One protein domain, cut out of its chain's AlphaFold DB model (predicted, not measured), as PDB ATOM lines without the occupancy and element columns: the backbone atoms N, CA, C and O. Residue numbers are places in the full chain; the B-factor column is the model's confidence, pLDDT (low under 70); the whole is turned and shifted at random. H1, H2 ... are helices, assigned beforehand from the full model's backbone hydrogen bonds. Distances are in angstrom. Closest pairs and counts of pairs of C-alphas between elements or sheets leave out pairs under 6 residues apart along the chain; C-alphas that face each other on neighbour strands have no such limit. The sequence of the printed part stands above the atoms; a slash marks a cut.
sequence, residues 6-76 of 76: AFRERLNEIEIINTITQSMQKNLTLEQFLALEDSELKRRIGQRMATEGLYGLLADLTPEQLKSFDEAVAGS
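What this domain is: This is residues 6 to 76 of the 76 residues of an uncharacterized protein of Beggiatoa sp. PS (UniProt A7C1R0). One long helix, H4, makes the long axis of an open, loosely built model. H2 stands steeply against its first half, the short H3 lies at the turn between H2 and H4, and H5 makes a corner with H4 at its other end, while the short H1 leads into H2. The printed part has 71 residues with five named helices, H1 to H5 in chain order, no named strand, and the class all helix. It is loose, with a radius of gyration of the C-alphas of 15.6 A, and only just elongated, spanning 45 by 30 by 20 A.

Where its parts are: H1 is residues 6 to 10, beginning at C-alpha 6 (-20.492, 60.501, 94.949). H2 is residues 13 to 27, 21.2 A long. H3 is residues 30 to 34. H4 is residues 38 to 59, 31.4 A long, beginning at C-alpha 38 (-10.059, 56.777, 121.660). H5 is residues 63 to 74, 16.4 A long, ending at C-alpha 74 (-42.057, 53.355, 111.835).

How they stand to each other: H1 is apart from H2 but near H4, with 5 pairs of C-alphas within 10 A. H2 and H4 are close but not clearly touching, at a steep tilt of 67 degrees, opposite ways; their closest C-alphas, of Ile 20 and Ile 45, are 7.1 A apart. H2 and H3 are close but not clearly touching, the closest C-alphas being those of Met 24 and Phe 33, 7.7 A apart. H3 is apart from H4. H4 and H5 are close but not clearly touching, with C-alphas 58 and 66 closest at 6.9 A. In H2, H3, H4 and H5 every O i to N i+4 pair is within hydrogen-bond range; in H1 0 of 1 is, and 0 of 2 O i to N i+3 pairs.

The domain as a whole: The two C-alphas farthest apart, of Glu 31 and Glu 64, are 45.7 A apart. The printed part has no cut, and the four links are tight. Residues 26 to 31, 34 to 40 and 70 to 76 stand free. Mean pLDDT of the printed part is 79.2; residues 6 to 13 and 75 to 76 are under 70.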
ATOM      1  N   ALA A   6     -19.757  59.239  94.807       46.25
ATOM      2  CA  ALA A   6     -20.492  60.501  94.949       46.25
ATOM      3  C   ALA A   6     -20.569  60.977  96.412       46.25
ATOM      4  O   ALA A   6     -20.671  62.170  96.692       46.25
ATOM      5  N   PHE A   7     -20.475  60.040  97.359       49.00
ATOM      6  CA  PHE A   7     -20.411  60.334  98.786       49.00
ATOM      7  C   PHE A   7     -19.055  60.940  99.167       49.00
ATOM      8  O   PHE A   7     -19.006  61.814 100.021       49.00
ATOM      9  N   ARG A   8     -17.957  60.544  98.507       49.34
ATOM     10  CA  ARG A   8     -16.626  61.134  98.735       49.34
ATOM     11  C   ARG A   8     -16.496  62.547  98.162       49.34
ATOM     12  O   ARG A   8     -15.845  63.366  98.792       49.34
ATOM     13  N   GLU A   9     -17.120  62.850  97.021       50.81
ATOM     14  CA  GLU A   9     -17.046  64.195  96.415       50.81
ATOM     15  C   GLU A   9     -17.759  65.282  97.236       50.81
ATOM     16  O   GLU A   9     -17.317  66.428  97.229       50.81
ATOM     17  N   ARG A  10     -18.830  64.945  97.972       54.88
ATOM     18  CA  ARG A  10     -19.523  65.901  98.863       54.88
ATOM     19  C   ARG A  10     -18.863  66.061 100.232       54.88
ATOM     20  O   ARG A  10     -19.141  67.032 100.928       54.88
ATOM     21  N   LEU A  11     -18.033  65.107 100.649       58.66
ATOM     22  CA  LEU A  11     -17.378  65.143 101.949       58.66
ATOM     23  C   LEU A  11     -16.104  65.993 101.843       58.66
ATOM     24  O   LEU A  11     -15.009  65.461 101.683       58.66
ATOM     25  N   ASN A  12     -16.232  67.320 101.943       68.38
ATOM     26  CA  ASN A  12     -15.071  68.158 102.229       68.38
ATOM     27  C   ASN A  12     -14.561  67.771 103.625       68.38
ATOM     28  O   ASN A  12     -15.141  68.142 104.646       68.38
ATOM     29  N   GLU A  13     -13.501  66.964 103.655       68.12
ATOM     30  CA  GLU A  13     -12.907  66.398 104.868       68.12
ATOM     31  C   GLU A  13     -12.672  67.471 105.940       68.12
ATOM     32  O   GLU A  13     -12.979  67.264 107.115       68.12
ATOM     33  N   ILE A  14     -12.232  68.660 105.521       73.12
ATOM     34  CA  ILE A  14     -11.974  69.800 106.404       73.12
ATOM     35  C   ILE A  14     -13.272  70.345 107.010       73.12
ATOM     36  O   ILE A  14     -13.313  70.649 108.201       73.12
ATOM     37  N   GLU A  15     -14.348  70.457 106.231       74.06
ATOM     38  CA  GLU A  15     -15.644  70.934 106.736       74.06
ATOM     39  C   GLU A  15     -16.245  69.964 107.753       74.06
ATOM     40  O   GLU A  15     -16.743  70.389 108.793       74.06
ATOM     41  N   ILE A  16     -16.129  68.658 107.513       74.75
ATOM     42  CA  ILE A  16     -16.613  67.628 108.441       74.75
ATOM     43  C   ILE A  16     -15.820  67.657 109.741       74.75
ATOM     44  O   ILE A  16     -16.416  67.650 110.820       74.75
ATOM     45  N   ILE A  17     -14.488  67.729 109.653       77.50
ATOM     46  CA  ILE A  17     -13.619  67.847 110.827       77.50
ATOM     47  C   ILE A  17     -13.989  69.097 111.628       77.50
ATOM     48  O   ILE A  17     -14.124  69.017 112.852       77.50
ATOM     49  N   ASN A  18     -14.225  70.228 110.963       81.94
ATOM     50  CA  ASN A  18     -14.629  71.468 111.622       81.94
ATOM     51  C   ASN A  18     -15.995  71.338 112.308       81.94
ATOM     52  O   ASN A  18     -16.111  71.689 113.483       81.94
ATOM     53  N   THR A  19     -17.007  70.783 111.639       78.62
ATOM     54  CA  THR A  19     -18.349  70.588 112.215       78.62
ATOM     55  C   THR A  19     -18.320  69.638 113.412       78.62
ATOM     56  O   THR A  19     -18.933  69.912 114.448       78.62
ATOM     57  N   ILE A  20     -17.567  68.538 113.319       78.81
ATOM     58  CA  ILE A  20     -17.380  67.598 114.432       78.81
ATOM     59  C   ILE A  20     -16.680  68.299 115.595       78.81
ATOM     60  O   ILE A  20     -17.149  68.211 116.730       78.81
ATOM     61  N   THR A  21     -15.598  69.029 115.325       82.31
ATOM     62  CA  THR A  21     -14.816  69.735 116.350       82.31
ATOM     63  C   THR A  21     -15.662  70.783 117.067       82.31
ATOM     64  O   THR A  21     -15.696  70.802 118.297       82.31
ATOM     65  N   GLN A  22     -16.419  71.597 116.327       85.69
ATOM     66  CA  GLN A  22     -17.339  72.585 116.897       85.69
ATOM     67  C   GLN A  22     -18.430  71.926 117.746       85.69
ATOM     68  O   GLN A  22     -18.735  72.391 118.844       85.69
ATOM     69  N   SER A  23     -19.002  70.813 117.274       81.00
ATOM     70  CA  SER A  23     -19.993  70.055 118.041       81.00
ATOM     71  C   SER A  23     -19.398  69.499 119.336       81.00
ATOM     72  O   SER A  23     -20.054  69.540 120.374       81.00
ATOM     73  N   MET A  24     -18.164  68.995 119.310       82.56
ATOM     74  CA  MET A  24     -17.497  68.499 120.516       82.56
ATOM     75  C   MET A  24     -17.218  69.638 121.499       82.56
ATOM     76  O   MET A  24     -17.584  69.518 122.661       82.56
ATOM     77  N   GLN A  25     -16.688  70.771 121.034       84.25
ATOM     78  CA  GLN A  25     -16.444  71.958 121.867       84.25
ATOM     79  C   GLN A  25     -17.722  72.535 122.490       84.25
ATOM     80  O   GLN A  25     -17.688  73.056 123.600       84.25
ATOM     81  N   LYS A  26     -18.857  72.451 121.786       87.81
ATOM     82  CA  LYS A  26     -20.148  72.929 122.294       87.81
ATOM     83  C   LYS A  26     -20.735  72.019 123.376       87.81
ATOM     84  O   LYS A  26     -21.441  72.507 124.252       87.81
ATOM     85  N   ASN A  27     -20.499  70.709 123.283       85.06
ATOM     86  CA  ASN A  27     -21.166  69.714 124.127       85.06
ATOM     87  C   ASN A  27     -20.272  69.137 125.234       85.06
ATOM     88  O   ASN A  27     -20.792  68.489 126.139       85.06
ATOM     89  N   LEU A  28     -18.956  69.333 125.156       87.25
ATOM     90  CA  LEU A  28     -17.981  68.795 126.100       87.25
ATOM     91  C   LEU A  28     -17.050  69.900 126.588       87.25
ATOM     92  O   LEU A  28     -16.608  70.752 125.818       87.25
ATOM     93  N   THR A  29     -16.690  69.836 127.867       90.25
ATOM     94  CA  THR A  29     -15.541  70.591 128.369       90.25
ATOM     95  C   THR A  29     -14.240  69.966 127.865       90.25
ATOM     96  O   THR A  29     -14.199  68.800 127.467       90.25
ATOM     97  N   LEU A  30     -13.142  70.726 127.925       84.25
ATOM     98  CA  LEU A  30     -11.816  70.210 127.580       84.25
ATOM     99  C   LEU A  30     -11.447  68.974 128.417       84.25
ATOM    100  O   LEU A  30     -10.921  68.009 127.881       84.25
ATOM    101  N   GLU A  31     -11.764  68.978 129.712       90.94
ATOM    102  CA  GLU A  31     -11.485  67.855 130.613       90.94
ATOM    103  C   GLU A  31     -12.291  66.606 130.239       90.94
ATOM    104  O   GLU A  31     -11.735  65.516 130.147       90.94
ATOM    105  N   GLN A  32     -13.583  66.768 129.934       89.69
ATOM    106  CA  GLN A  32     -14.421  65.665 129.462       89.69
ATOM    107  C   GLN A  32     -13.928  65.108 128.129       89.69
ATOM    108  O   GLN A  32     -13.969  63.901 127.928       89.69
ATOM    109  N   PHE A  33     -13.466  65.977 127.228       86.12
ATOM    110  CA  PHE A  33     -12.909  65.564 125.947       86.12
ATOM    111  C   PHE A  33     -11.598  64.788 126.117       86.12
ATOM    112  O   PHE A  33     -11.437  63.735 125.510       86.12
ATOM    113  N   LEU A  34     -10.689  65.267 126.969       87.56
ATOM    114  CA  LEU A  34      -9.415  64.595 127.256       87.56
ATOM    115  C   LEU A  34      -9.593  63.267 128.003       87.56
ATOM    116  O   LEU A  34      -8.737  62.394 127.899       87.56
ATOM    117  N   ALA A  35     -10.693  63.109 128.738       92.56
ATOM    118  CA  ALA A  35     -11.050  61.867 129.415       92.56
ATOM    119  C   ALA A  35     -11.747  60.842 128.498       92.56
ATOM    120  O   ALA A  35     -12.048  59.737 128.950       92.56
ATOM    121  N   LEU A  36     -12.048  61.183 127.235       90.19
ATOM    122  CA  LEU A  36     -12.648  60.232 126.302       90.19
ATOM    123  C   LEU A  36     -11.614  59.222 125.815       90.19
ATOM    124  O   LEU A  36     -10.585  59.575 125.246       90.19
ATOM    125  N   GLU A  37     -11.968  57.948 125.947       93.62
ATOM    126  CA  GLU A  37     -11.258  56.865 125.284       93.62
ATOM    127  C   GLU A  37     -11.322  57.018 123.764       93.62
ATOM    128  O   GLU A  37     -12.351  57.371 123.179       93.62
ATOM    129  N   ASP A  38     -10.228  56.651 123.107       88.19
ATOM    130  CA  ASP A  38     -10.059  56.777 121.660       88.19
ATOM    131  C   ASP A  38     -11.141  55.994 120.883       88.19
ATOM    132  O   ASP A  38     -11.636  56.415 119.834       88.19
ATOM    133  N   SER A  39     -11.556  54.851 121.439       90.12
ATOM    134  CA  SER A  39     -12.640  54.011 120.917       90.12
ATOM    135  C   SER A  39     -14.013  54.682 121.023       90.12
ATOM    136  O   SER A  39     -14.807  54.631 120.080       90.12
ATOM    137  N   GLU A  40     -14.281  55.361 122.136       87.19
ATOM    138  CA  GLU A  40     -15.521  56.095 122.372       87.19
ATOM    139  C   GLU A  40     -15.587  57.353 121.498       87.19
ATOM    140  O   GLU A  40     -16.635  57.652 120.919       87.19
ATOM    141  N   LEU A  41     -14.460  58.050 121.322       85.31
ATOM    142  CA  LEU A  41     -14.351  59.182 120.407       85.31
ATOM    143  C   LEU A  41     -14.666  58.755 118.966       85.31
ATOM    144  O   LEU A  41     -15.526  59.355 118.319       85.31
ATOM    145  N   LYS A  42     -14.051  57.665 118.489       86.00
ATOM    146  CA  LYS A  42     -14.331  57.082 117.164       86.00
ATOM    147  C   LYS A  42     -15.795  56.677 117.010       86.00
ATOM    148  O   LYS A  42     -16.397  56.958 115.973       86.00
ATOM    149  N   ARG A  43     -16.400  56.077 118.041       87.62
ATOM    150  CA  ARG A  43     -17.823  55.699 118.038       87.62
ATOM    151  C   ARG A  43     -18.729  56.922 117.881       87.62
ATOM    152  O   ARG A  43     -19.623  56.911 117.035       87.62
ATOM    153  N   ARG A  44     -18.493  57.983 118.661       84.81
ATOM    154  CA  ARG A  44     -19.281  59.229 118.609       84.81
ATOM    155  C   ARG A  44     -19.152  59.934 117.266       84.81
ATOM    156  O   ARG A  44     -20.160  60.349 116.697       84.81
ATOM    157  N   ILE A  45     -17.930  60.038 116.750       83.56
ATOM    158  CA  ILE A  45     -17.658  60.615 115.430       83.56
ATOM    159  C   ILE A  45     -18.380  59.816 114.340       83.56
ATOM    160  O   ILE A  45     -19.094  60.403 113.529       83.56
ATOM    161  N   GLY A  46     -18.278  58.484 114.366       81.88
ATOM    162  CA  GLY A  46     -18.951  57.613 113.403       81.88
ATOM    163  C   GLY A  46     -20.474  57.762 113.415       81.88
ATOM    164  O   GLY A  46     -21.085  57.888 112.357       81.88
ATOM    165  N   GLN A  47     -21.096  57.827 114.598       82.81
ATOM    166  CA  GLN A  47     -22.539  58.068 114.728       82.81
ATOM    167  C   GLN A  47     -22.956  59.425 114.153       82.81
ATOM    168  O   GLN A  47     -23.973  59.522 113.461       82.81
ATOM    169  N   ARG A  48     -22.159  60.472 114.404       79.00
ATOM    170  CA  ARG A  48     -22.416  61.806 113.856       79.00
ATOM    171  C   ARG A  48     -22.332  61.795 112.333       79.00
ATOM    172  O   ARG A  48     -23.276  62.227 111.686       79.00
ATOM    173  N   MET A  49     -21.260  61.243 111.768       76.56
ATOM    174  CA  MET A  49     -21.083  61.147 110.314       76.56
ATOM    175  C   MET A  49     -22.195  60.336 109.644       76.56
ATOM    176  O   MET A  49     -22.682  60.731 108.591       76.56
ATOM    177  N   ALA A  50     -22.633  59.235 110.259       79.38
ATOM    178  CA  ALA A  50     -23.761  58.456 109.757       79.38
ATOM    179  C   ALA A  50     -25.065  59.270 109.759       79.38
ATOM    180  O   ALA A  50     -25.827  59.201 108.801       79.38
ATOM    181  N   THR A  51     -25.295  60.074 110.801       79.06
ATOM    182  CA  THR A  51     -26.478  60.944 110.907       79.06
ATOM    183  C   THR A  51     -26.461  62.055 109.856       79.06
ATOM    184  O   THR A  51     -27.451  62.235 109.155       79.06
ATOM    185  N   GLU A  52     -25.342  62.766 109.701       71.81
ATOM    186  CA  GLU A  52     -25.183  63.809 108.669       71.81
ATOM    187  C   GLU A  52     -25.296  63.207 107.259       71.81
ATOM    188  O   GLU A  52     -25.934  63.769 106.372       71.81
ATOM    189  N   GLY A  53     -24.733  62.011 107.063       73.50
ATOM    190  CA  GLY A  53     -24.841  61.255 105.824       73.50
ATOM    191  C   GLY A  53     -26.277  60.861 105.483       73.50
ATOM    192  O   GLY A  53     -26.708  61.036 104.346       73.50
ATOM    193  N   LEU A  54     -27.035  60.370 106.467       75.81
ATOM    194  CA  LEU A  54     -28.464  60.095 106.316       75.81
ATOM    195  C   LEU A  54     -29.239  61.377 106.016       75.81
ATOM    196  O   LEU A  54     -30.039  61.381 105.092       75.81
ATOM    197  N   TYR A  55     -28.969  62.473 106.724       74.19
ATOM    198  CA  TYR A  55     -29.632  63.754 106.478       74.19
ATOM    199  C   TYR A  55     -29.394  64.258 105.049       74.19
ATOM    200  O   TYR A  55     -30.338  64.649 104.370       74.19
ATOM    201  N   GLY A  56     -28.154  64.178 104.558       72.19
ATOM    202  CA  GLY A  56     -27.818  64.532 103.179       72.19
ATOM    203  C   GLY A  56     -28.496  63.639 102.137       72.19
ATOM    204  O   GLY A  56     -28.899  64.133 101.091       72.19
ATOM    205  N   LEU A  57     -28.661  62.342 102.420       76.56
ATOM    206  CA  LEU A  57     -29.413  61.428 101.551       76.56
ATOM    207  C   LEU A  57     -30.913  61.739 101.554       76.56
ATOM    208  O   LEU A  57     -31.542  61.712 100.501       76.56
ATOM    209  N   LEU A  58     -31.480  62.037 102.725       78.50
ATOM    210  CA  LEU A  58     -32.894  62.378 102.877       78.50
ATOM    211  C   LEU A  58     -33.226  63.741 102.253       78.50
ATOM    212  O   LEU A  58     -34.333  63.919 101.755       78.50
ATOM    213  N   ALA A  59     -32.278  64.683 102.230       76.94
ATOM    214  CA  ALA A  59     -32.449  65.992 101.598       76.94
ATOM    215  C   ALA A  59     -32.646  65.916 100.071       76.94
ATOM    216  O   ALA A  59     -33.252  66.817  99.494       76.94
ATOM    217  N   ASP A  60     -32.165  64.846  99.431       80.69
ATOM    218  CA  ASP A  60     -32.327  64.607  97.993       80.69
ATOM    219  C   ASP A  60     -33.682  63.931  97.654       80.69
ATOM    220  O   ASP A  60     -33.995  63.734  96.477       80.69
ATOM    221  N   LEU A  61     -34.491  63.560  98.657       82.38
ATOM    222  CA  LEU A  61     -35.776  62.883  98.464       82.38
ATOM    223  C   LEU A  61     -36.931  63.866  98.235       82.38
ATOM    224  O   LEU A  61     -37.002  64.937  98.840       82.38
ATOM    225  N   THR A  62     -37.900  63.465  97.409       87.69
ATOM    226  CA  THR A  62     -39.175  64.189  97.302       87.69
ATOM    227  C   THR A  62     -40.044  63.965  98.550       87.69
ATOM    228  O   THR A  62     -39.850  62.976  99.266       87.69
ATOM    229  N   PRO A  63     -41.049  64.823  98.814       85.25
ATOM    230  CA  PRO A  63     -41.954  64.649  99.954       85.25
ATOM    231  C   PRO A  63     -42.628  63.267 100.012       85.25
ATOM    232  O   PRO A  63     -42.804  62.700 101.089       85.25
ATOM    233  N   GLU A  64     -42.968  62.687  98.860       88.50
ATOM    234  CA  GLU A  64     -43.583  61.358  98.755       88.50
ATOM    235  C   GLU A  64     -42.599  60.234  99.118       88.50
ATOM    236  O   GLU A  64     -42.974  59.248  99.760       88.50
ATOM    237  N   GLN A  65     -41.329  60.385  98.733       86.19
ATOM    238  CA  GLN A  65     -40.262  59.442  99.073       86.19
ATOM    239  C   GLN A  65     -39.903  59.515 100.558       86.19
ATOM    240  O   GLN A  65     -39.697  58.474 101.180       86.19
ATOM    241  N   LEU A  66     -39.893  60.719 101.140       86.00
ATOM    242  CA  LEU A  66     -39.678  60.918 102.572       86.00
ATOM    243  C   LEU A  66     -40.791  60.253 103.391       86.00
ATOM    244  O   LEU A  66     -40.510  59.499 104.316       86.00
ATOM    245  N   LYS A  67     -42.052  60.432 102.977       85.88
ATOM    246  CA  LYS A  67     -43.199  59.764 103.605       85.88
ATOM    247  C   LYS A  67     -43.084  58.236 103.549       85.88
ATOM    248  O   LYS A  67     -43.347  57.566 104.540       85.88
ATOM    249  N   SER A  68     -42.648  57.691 102.412       86.06
ATOM    250  CA  SER A  68     -42.434  56.243 102.256       86.06
ATOM    251  C   SER A  68     -41.297  55.722 103.149       86.06
ATOM    252  O   SER A  68     -41.370  54.606 103.659       86.06
ATOM    253  N   PHE A  69     -40.246  56.525 103.346       85.00
ATOM    254  CA  PHE A  69     -39.157  56.216 104.273       85.00
ATOM    255  C   PHE A  69     -39.644  56.208 105.728       85.00
ATOM    256  O   PHE A  69     -39.396  55.236 106.440       85.00
ATOM    257  N   ASP A  70     -40.386  57.236 106.147       84.69
ATOM    258  CA  ASP A  70     -40.938  57.337 107.503       84.69
ATOM    259  C   ASP A  70     -41.876  56.164 107.822       84.69
ATOM    260  O   ASP A  70     -41.787  55.569 108.895       84.69
ATOM    261  N   GLU A  71     -42.736  55.780 106.873       87.12
ATOM    262  CA  GLU A  71     -43.626  54.619 107.001       87.12
ATOM    263  C   GLU A  71     -42.845  53.299 107.146       87.12
ATOM    264  O   GLU A  71     -43.217  52.448 107.955       87.12
ATOM    265  N   ALA A  72     -41.738  53.133 106.413       84.31
ATOM    266  CA  ALA A  72     -40.895  51.940 106.490       84.31
ATOM    267  C   ALA A  72     -40.109  51.839 107.811       84.31
ATOM    268  O   ALA A  72     -39.937  50.739 108.330       84.31
ATOM    269  N   VAL A  73     -39.648  52.969 108.358       82.56
ATOM    270  CA  VAL A  73     -38.915  53.028 109.637       82.56
ATOM    271  C   VAL A  73     -39.856  52.913 110.838       82.56
ATOM    272  O   VAL A  73     -39.507  52.292 111.838       82.56
ATOM    273  N   ALA A  74     -41.064  53.475 110.765       78.50
ATOM    274  CA  ALA A  74     -42.057  53.355 111.835       78.50
ATOM    275  C   ALA A  74     -42.649  51.936 111.956       78.50
ATOM    276  O   ALA A  74     -43.206  51.592 112.998       78.50
ATOM    277  N   GLY A  75     -42.552  51.126 110.896       63.84
ATOM    278  CA  GLY A  75     -43.049  49.748 110.846       63.84
ATOM    279  C   GLY A  75     -42.053  48.663 111.277       63.84
ATOM    280  O   GLY A  75     -42.406  47.486 111.188       63.84
ATOM    281  N   SER A  76     -40.832  49.027 111.696       53.00
ATOM    282  CA  SER A  76     -39.743  48.102 112.070       53.00
ATOM    283  C   SER A  76     -39.488  48.012 113.568       53.00
ATOM    284  O   SER A  76     -39.457  49.084 114.209       53.00
TER     285      SER A  76